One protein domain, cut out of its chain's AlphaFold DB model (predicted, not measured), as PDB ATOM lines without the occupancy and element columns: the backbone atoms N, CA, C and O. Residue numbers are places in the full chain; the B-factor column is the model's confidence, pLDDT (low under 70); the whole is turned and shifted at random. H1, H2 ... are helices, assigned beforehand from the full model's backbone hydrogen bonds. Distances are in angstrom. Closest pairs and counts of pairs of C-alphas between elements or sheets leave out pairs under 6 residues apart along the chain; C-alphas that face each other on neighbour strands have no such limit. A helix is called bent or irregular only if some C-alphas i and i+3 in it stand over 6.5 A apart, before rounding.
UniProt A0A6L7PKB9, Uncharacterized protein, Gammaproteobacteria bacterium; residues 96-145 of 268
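AT A GLANCE: This is residues 96 to 145 of the 268 residues of an uncharacterized protein of Gammaproteobacteria bacterium (UniProt A0A6L7PKB9). The model is a dumbbell of two small helical ends joined by a thin, outstretched piece of chain, residues 119 to 126. At one end H2 folds back from H1; at the other sit the short helices H3 and H4. The printed part has 50 residues with four named helices, in the order H1, H2, H3, H4, and no named strand; its class is all helix. It is extended, with a radius of gyration of the C-alphas of 17.7 A and spans of 46 by 23 by 13 A.

IN THESE COORDINATES: H1, residues 100 to 110, begins with C-alpha 100 at (-20.598, 19.972, -79.431) and is 15.1 A long. H2, residues 112 to 118, is 10.1 A long and irregular, with C-alphas 113 and 116 7.8 A apart. H3 is residues 127 to 130. H4, residues 135 to 140, ends with C-alpha 140 at (7.189, 39.311, -67.503).

HOW THE PARTS SIT: H1 and H2 form a helical hairpin, with a shallow tilt of 33 degrees, only just short of steep, opposite ways. They only just touch, with 3 pairs of C-alphas within 8 A; the closest C-alphas, of Arg 108 and Ser 115, are 5.5 A apart. H2 and H3 are apart. H3 and H4 are close but not clearly touching; their closest C-alphas, of Leu 130 and Leu 138, are 7.3 A apart. H1 is apart from H3 and H4, and H2 is apart from H4. In H1 and H4 every O i to N i+4 pair is within hydrogen-bond range; in H2 1 of 3 is, beside 3 of 4 O i to N i+3 pairs, and H3 is too short for an O i to N i+4 pair.

THE WHOLE: The C-alphas farthest apart, of Val 96 and Ala 136, are 48.5 A apart. The printed part has no cut and no long link. Residues 120 to 129, of which 127 to 129 belong to H3, stand free. Mean pLDDT of the printed part is 76.0, and 11 residues are under 70, among them 122 to 125 and 142 to 145.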
ATOM      1  N   VAL A  96     -30.166  16.149 -76.517       79.94
ATOM      2  CA  VAL A  96     -29.239  15.355 -77.335       79.94
ATOM      3  C   VAL A  96     -28.337  16.297 -78.131       79.94
ATOM      4  O   VAL A  96     -28.738  16.833 -79.164       79.94
ATOM      5  N   ILE A  97     -27.100  16.485 -77.667       82.56
ATOM      6  CA  ILE A  97     -26.066  17.218 -78.411       82.56
ATOM      7  C   ILE A  97     -25.368  16.233 -79.347       82.56
ATOM      8  O   ILE A  97     -24.609  15.380 -78.901       82.56
ATOM      9  N   ARG A  98     -25.631  16.338 -80.652       81.06
ATOM     10  CA  ARG A  98     -24.991  15.469 -81.658       81.06
ATOM     11  C   ARG A  98     -23.539  15.856 -81.935       81.06
ATOM     12  O   ARG A  98     -22.705  14.987 -82.144       81.06
ATOM     13  N   ASP A  99     -23.257  17.156 -81.950       84.62
ATOM     14  CA  ASP A  99     -21.930  17.716 -82.209       84.62
ATOM     15  C   ASP A  99     -21.741  18.975 -81.359       84.62
ATOM     16  O   ASP A  99     -22.375  20.009 -81.596       84.62
ATOM     17  N   ALA A 100     -20.875  18.878 -80.352       81.12
ATOM     18  CA  ALA A 100     -20.598  19.972 -79.431       81.12
ATOM     19  C   ALA A 100     -19.918  21.166 -80.121       81.12
ATOM     20  O   ALA A 100     -20.282  22.308 -79.850       81.12
ATOM     21  N   GLY A 101     -18.986  20.935 -81.052       81.94
ATOM     22  CA  GLY A 101     -18.245  22.007 -81.723       81.94
ATOM     23  C   GLY A 101     -19.144  22.837 -82.638       81.94
ATOM     24  O   GLY A 101     -19.144  24.071 -82.579       81.94
ATOM     25  N   ARG A 102     -19.991  22.168 -83.430       84.31
ATOM     26  CA  ARG A 102     -20.998  22.848 -84.259       84.31
ATOM     27  C   ARG A 102     -22.030  23.585 -83.406       84.31
ATOM     28  O   ARG A 102     -22.415  24.700 -83.754       84.31
ATOM     29  N   THR A 103     -22.446  22.995 -82.288       85.50
ATOM     30  CA  THR A 103     -23.412  23.607 -81.365       85.50
ATOM     31  C   THR A 103     -22.847  24.871 -80.715       85.50
ATOM     32  O   THR A 103     -23.520  25.896 -80.728       85.50
ATOM     33  N   ILE A 104     -21.588  24.866 -80.262       85.75
ATOM     34  CA  ILE A 104     -20.908  26.054 -79.710       85.75
ATOM     35  C   ILE A 104     -20.856  27.196 -80.738       85.75
ATOM     36  O   ILE A 104     -21.159  28.344 -80.410       85.75
ATOM     37  N   ASN A 105     -20.527  26.893 -81.996       85.00
ATOM     38  CA  ASN A 105     -20.478  27.901 -83.060       85.00
ATOM     39  C   ASN A 105     -21.861  28.491 -83.375       85.00
ATOM     40  O   ASN A 105     -21.985  29.693 -83.610       85.00
ATOM     41  N   LEU A 106     -22.910  27.664 -83.357       84.44
ATOM     42  CA  LEU A 106     -24.286  28.119 -83.563       84.44
ATOM     43  C   LEU A 106     -24.807  28.937 -82.380       84.44
ATOM     44  O   LEU A 106     -25.471  29.945 -82.608       84.44
ATOM     45  N   ILE A 107     -24.465  28.563 -81.145       86.50
ATOM     46  CA  ILE A 107     -24.795  29.337 -79.939       86.50
ATOM     47  C   ILE A 107     -24.172  30.732 -80.032       86.50
ATOM     48  O   ILE A 107     -24.877  31.725 -79.877       86.50
ATOM     49  N   ARG A 108     -22.889  30.828 -80.399       84.12
ATOM     50  CA  ARG A 108     -22.215  32.123 -80.601       84.12
ATOM     51  C   ARG A 108     -22.839  32.965 -81.717       84.12
ATOM     52  O   ARG A 108     -22.845  34.186 -81.623       84.12
ATOM     53  N   LYS A 109     -23.366  32.330 -82.770       86.44
ATOM     54  CA  LYS A 109     -23.963  33.018 -83.927       86.44
ATOM     55  C   LYS A 109     -25.403  33.480 -83.693       86.44
ATOM     56  O   LYS A 109     -25.772  34.556 -84.153       86.44
ATOM     57  N   HIS A 110     -26.226  32.657 -83.049       86.06
ATOM     58  CA  HIS A 110     -27.672  32.883 -82.939       86.06
ATOM     59  C   HIS A 110     -28.110  33.393 -81.567       86.06
ATOM     60  O   HIS A 110     -29.173  33.997 -81.462       86.06
ATOM     61  N   LEU A 111     -27.308  33.166 -80.527       83.44
ATOM     62  CA  LEU A 111     -27.617  33.537 -79.149       83.44
ATOM     63  C   LEU A 111     -26.444  34.305 -78.512       83.44
ATOM     64  O   LEU A 111     -25.978  33.920 -77.439       83.44
ATOM     65  N   PRO A 112     -25.949  35.394 -79.137       80.69
ATOM     66  CA  PRO A 112     -24.757  36.086 -78.651       80.69
ATOM     67  C   PRO A 112     -24.936  36.621 -77.222       80.69
ATOM     68  O   PRO A 112     -24.010  36.520 -76.427       80.69
ATOM     69  N   GLY A 113     -26.139  37.086 -76.863       82.06
ATOM     70  CA  GLY A 113     -26.429  37.671 -75.547       82.06
ATOM     71  C   GLY A 113     -26.405  36.703 -74.355       82.06
ATOM     72  O   GLY A 113     -26.306  37.165 -73.228       82.06
ATOM     73  N   ILE A 114     -26.475  35.385 -74.583       83.00
ATOM     74  CA  ILE A 114     -26.406  34.353 -73.520       83.00
ATOM     75  C   ILE A 114     -25.313  33.308 -73.788       83.00
ATOM     76  O   ILE A 114     -25.217  32.296 -73.096       83.00
ATOM     77  N   SER A 115     -24.489  33.525 -74.814       76.88
ATOM     78  CA  SER A 115     -23.495  32.548 -75.261       76.88
ATOM     79  C   SER A 115     -22.435  32.241 -74.199       76.88
ATOM     80  O   SER A 115     -22.029  31.086 -74.076       76.88
ATOM     81  N   ASP A 116     -22.071  33.228 -73.380       75.44
ATOM     82  CA  ASP A 116     -21.103  33.074 -72.289       75.44
ATOM     83  C   ASP A 116     -21.649  32.248 -71.111       75.44
ATOM     84  O   ASP A 116     -20.885  31.571 -70.431       75.44
ATOM     85  N   GLN A 117     -22.973  32.225 -70.909       80.50
ATOM     86  CA  GLN A 117     -23.618  31.380 -69.892       80.50
ATOM     87  C   GLN A 117     -23.714  29.914 -70.342       80.50
ATOM     88  O   GLN A 117     -23.705  28.998 -69.526       80.50
ATOM     89  N   LEU A 118     -23.808  29.682 -71.656       77.56
ATOM     90  CA  LEU A 118     -23.992  28.350 -72.241       77.56
ATOM     91  C   LEU A 118     -22.673  27.655 -72.606       77.56
ATOM     92  O   LEU A 118     -22.655  26.436 -72.790       77.56
ATOM     93  N   VAL A 119     -21.574  28.402 -72.745       79.06
ATOM     94  CA  VAL A 119     -20.266  27.879 -73.167       79.06
ATOM     95  C   VAL A 119     -19.217  28.144 -72.092       79.06
ATOM     96  O   VAL A 119     -18.608  29.209 -72.038       79.06
ATOM     97  N   VAL A 120     -18.932  27.129 -71.277       78.00
ATOM     98  CA  VAL A 120     -17.888  27.204 -70.245       78.00
ATOM     99  C   VAL A 120     -16.505  26.988 -70.867       78.00
ATOM    100  O   VAL A 120     -16.211  25.921 -71.408       78.00
ATOM    101  N   ILE A 121     -15.623  27.985 -70.760       75.75
ATOM    102  CA  ILE A 121     -14.229  27.896 -71.222       75.75
ATOM    103  C   ILE A 121     -13.309  27.697 -70.014       75.75
ATOM    104  O   ILE A 121     -12.996  28.642 -69.294       75.75
ATOM    105  N   LYS A 122     -12.807  26.475 -69.816       64.00
ATOM    106  CA  LYS A 122     -11.822  26.184 -68.764       64.00
ATOM    107  C   LYS A 122     -10.401  26.393 -69.296       64.00
ATOM    108  O   LYS A 122      -9.871  25.538 -70.001       64.00
ATOM    109  N   LYS A 123      -9.776  27.529 -68.969       66.31
ATOM    110  CA  LYS A 123      -8.350  27.786 -69.244       66.31
ATOM    111  C   LYS A 123      -7.528  27.430 -68.007       66.31
ATOM    112  O   LYS A 123      -7.790  27.953 -66.931       66.31
ATOM    113  N   SER A 124      -6.532  26.562 -68.156       64.25
ATOM    114  CA  SER A 124      -5.581  26.232 -67.088       64.25
ATOM    115  C   SER A 124      -4.153  26.510 -67.535       64.25
ATOM    116  O   SER A 124      -3.794  26.232 -68.679       64.25
ATOM    117  N   LEU A 125      -3.327  27.018 -66.620       69.62
ATOM    118  CA  LEU A 125      -1.913  27.262 -66.880       69.62
ATOM    119  C   LEU A 125      -1.159  25.941 -67.033       69.62
ATOM    120  O   LEU A 125      -1.218  25.071 -66.161       69.62
ATOM    121  N   ASN A 126      -0.402  25.811 -68.120       75.12
ATOM    122  CA  ASN A 126       0.482  24.673 -68.304       75.12
ATOM    123  C   ASN A 126       1.800  24.919 -67.560       75.12
ATOM    124  O   ASN A 126       2.746  25.489 -68.098       75.12
ATOM    125  N   ARG A 127       1.855  24.465 -66.304       69.06
ATOM    126  CA  ARG A 127       3.040  24.596 -65.440       69.06
ATOM    127  C   ARG A 127       4.290  23.932 -66.026       69.06
ATOM    128  O   ARG A 127       5.393  24.379 -65.733       69.06
ATOM    129  N   ALA A 128       4.135  22.887 -66.842       70.38
ATOM    130  CA  ALA A 128       5.266  22.198 -67.458       70.38
ATOM    131  C   ALA A 128       5.912  23.033 -68.572       70.38
ATOM    132  O   ALA A 128       7.134  23.074 -68.660       70.38
ATOM    133  N   GLU A 129       5.110  23.735 -69.375       75.75
ATOM    134  CA  GLU A 129       5.631  24.641 -70.409       75.75
ATOM    135  C   GLU A 129       6.135  25.956 -69.812       75.75
ATOM    136  O   GLU A 129       7.153  26.471 -70.261       75.75
ATOM    137  N   LEU A 130       5.501  26.453 -68.741       71.19
ATOM    138  CA  LEU A 130       6.009  27.617 -68.010       71.19
ATOM    139  C   LEU A 130       7.434  27.367 -67.491       71.19
ATOM    140  O   LEU A 130       8.302  28.205 -67.684       71.19
ATOM    141  N   ARG A 131       7.734  26.184 -66.941       69.31
ATOM    142  CA  ARG A 131       9.096  25.843 -66.477       69.31
ATOM    143  C   ARG A 131      10.168  25.819 -67.573       69.31
ATOM    144  O   ARG A 131      11.345  25.852 -67.243       69.31
ATOM    145  N   LYS A 132       9.788  25.731 -68.851       77.44
ATOM    146  CA  LYS A 132      10.729  25.725 -69.984       77.44
ATOM    147  C   LYS A 132      11.045  27.128 -70.501       77.44
ATOM    148  O   LYS A 132      11.937  27.273 -71.334       77.44
ATOM    149  N   LEU A 133      10.300  28.144 -70.063       74.38
ATOM    150  CA  LEU A 133      10.521  29.517 -70.495       74.38
ATOM    151  C   LEU A 133      11.734  30.126 -69.775       74.38
ATOM    152  O   LEU A 133      11.964  29.839 -68.599       74.38
ATOM    153  N   PRO A 134      12.506  30.988 -70.456       73.56
ATOM    154  CA  PRO A 134      13.617  31.691 -69.833       73.56
ATOM    155  C   PRO A 134      13.118  32.626 -68.720       73.56
ATOM    156  O   PRO A 134      12.039  33.212 -68.809       73.56
ATOM    157  N   ALA A 135      13.939  32.812 -67.681       68.25
ATOM    158  CA  ALA A 135      13.591  33.588 -66.486       68.25
ATOM    159  C   ALA A 135      13.130  35.029 -66.790       68.25
ATOM    160  O   ALA A 135      12.273  35.568 -66.094       68.25
ATOM    161  N   ALA A 136      13.647  35.631 -67.868       71.31
ATOM    162  CA  ALA A 136      13.240  36.956 -68.332       71.31
ATOM    163  C   ALA A 136      11.771  37.007 -68.796       71.31
ATOM    164  O   ALA A 136      11.085  37.999 -68.557       71.31
ATOM    165  N   ASP A 137      11.276  35.938 -69.424       71.31
ATOM    166  CA  ASP A 137       9.886  35.852 -69.874       71.31
ATOM    167  C   ASP A 137       8.956  35.392 -68.744       71.31
ATOM    168  O   ASP A 137       7.823  35.860 -68.655       71.31
ATOM    169  N   LEU A 138       9.448  34.573 -67.809       70.75
ATOM    170  CA  LEU A 138       8.716  34.222 -66.587       70.75
ATOM    171  C   LEU A 138       8.453  35.437 -65.689       70.75
ATOM    172  O   LEU A 138       7.318  35.636 -65.246       70.75
ATOM    173  N   ALA A 139       9.455  36.302 -65.516       70.69
ATOM    174  CA  ALA A 139       9.314  37.555 -64.777       70.69
ATOM    175  C   ALA A 139       8.286  38.501 -65.425       70.69
ATOM    176  O   ALA A 139       7.521  39.157 -64.719       70.69
ATOM    177  N   ARG A 140       8.203  38.530 -66.765       70.62
ATOM    178  CA  ARG A 140       7.189  39.311 -67.503       70.62
ATOM    179  C   ARG A 140       5.766  38.775 -67.327       70.62
ATOM    180  O   ARG A 140       4.824  39.559 -67.378       70.62
ATOM    181  N   VAL A 141       5.604  37.466 -67.127       72.88
ATOM    182  CA  VAL A 141       4.303  36.797 -66.917       72.88
ATOM    183  C   VAL A 141       3.907  36.765 -65.427       72.88
ATOM    184  O   VAL A 141       2.834  36.279 -65.076       72.88
ATOM    185  N   GLY A 142       4.737  37.326 -64.538       65.12
ATOM    186  CA  GLY A 142       4.467  37.397 -63.099       65.12
ATOM    187  C   GLY A 142       4.721  36.083 -62.356       65.12
ATOM    188  O   GLY A 142       4.177  35.877 -61.274       65.12
ATOM    189  N   VAL A 143       5.527  35.184 -62.929       69.19
ATOM    190  CA  VAL A 143       5.954  33.935 -62.288       69.19
ATOM    191  C   VAL A 143       7.381  34.121 -61.780       69.19
ATOM    192  O   VAL A 143       8.314  34.260 -62.570       69.19
ATOM    193  N   SER A 144       7.559  34.118 -60.462       56.22
ATOM    194  CA  SER A 144       8.879  34.113 -59.828       56.22
ATOM    195  C   SER A 144       9.397  32.683 -59.696       56.22
ATOM    196  O   SER A 144       8.703  31.811 -59.170       56.22
ATOM    197  N   LEU A 145      10.620  32.443 -60.168       61.22
ATOM    198  CA  LEU A 145      11.368  31.232 -59.849       61.22
ATOM    199  C   LEU A 145      12.147  31.515 -58.559       61.22
ATOM    200  O   LEU A 145      13.026  32.376 -58.557       61.22
TER     201      LEU A 145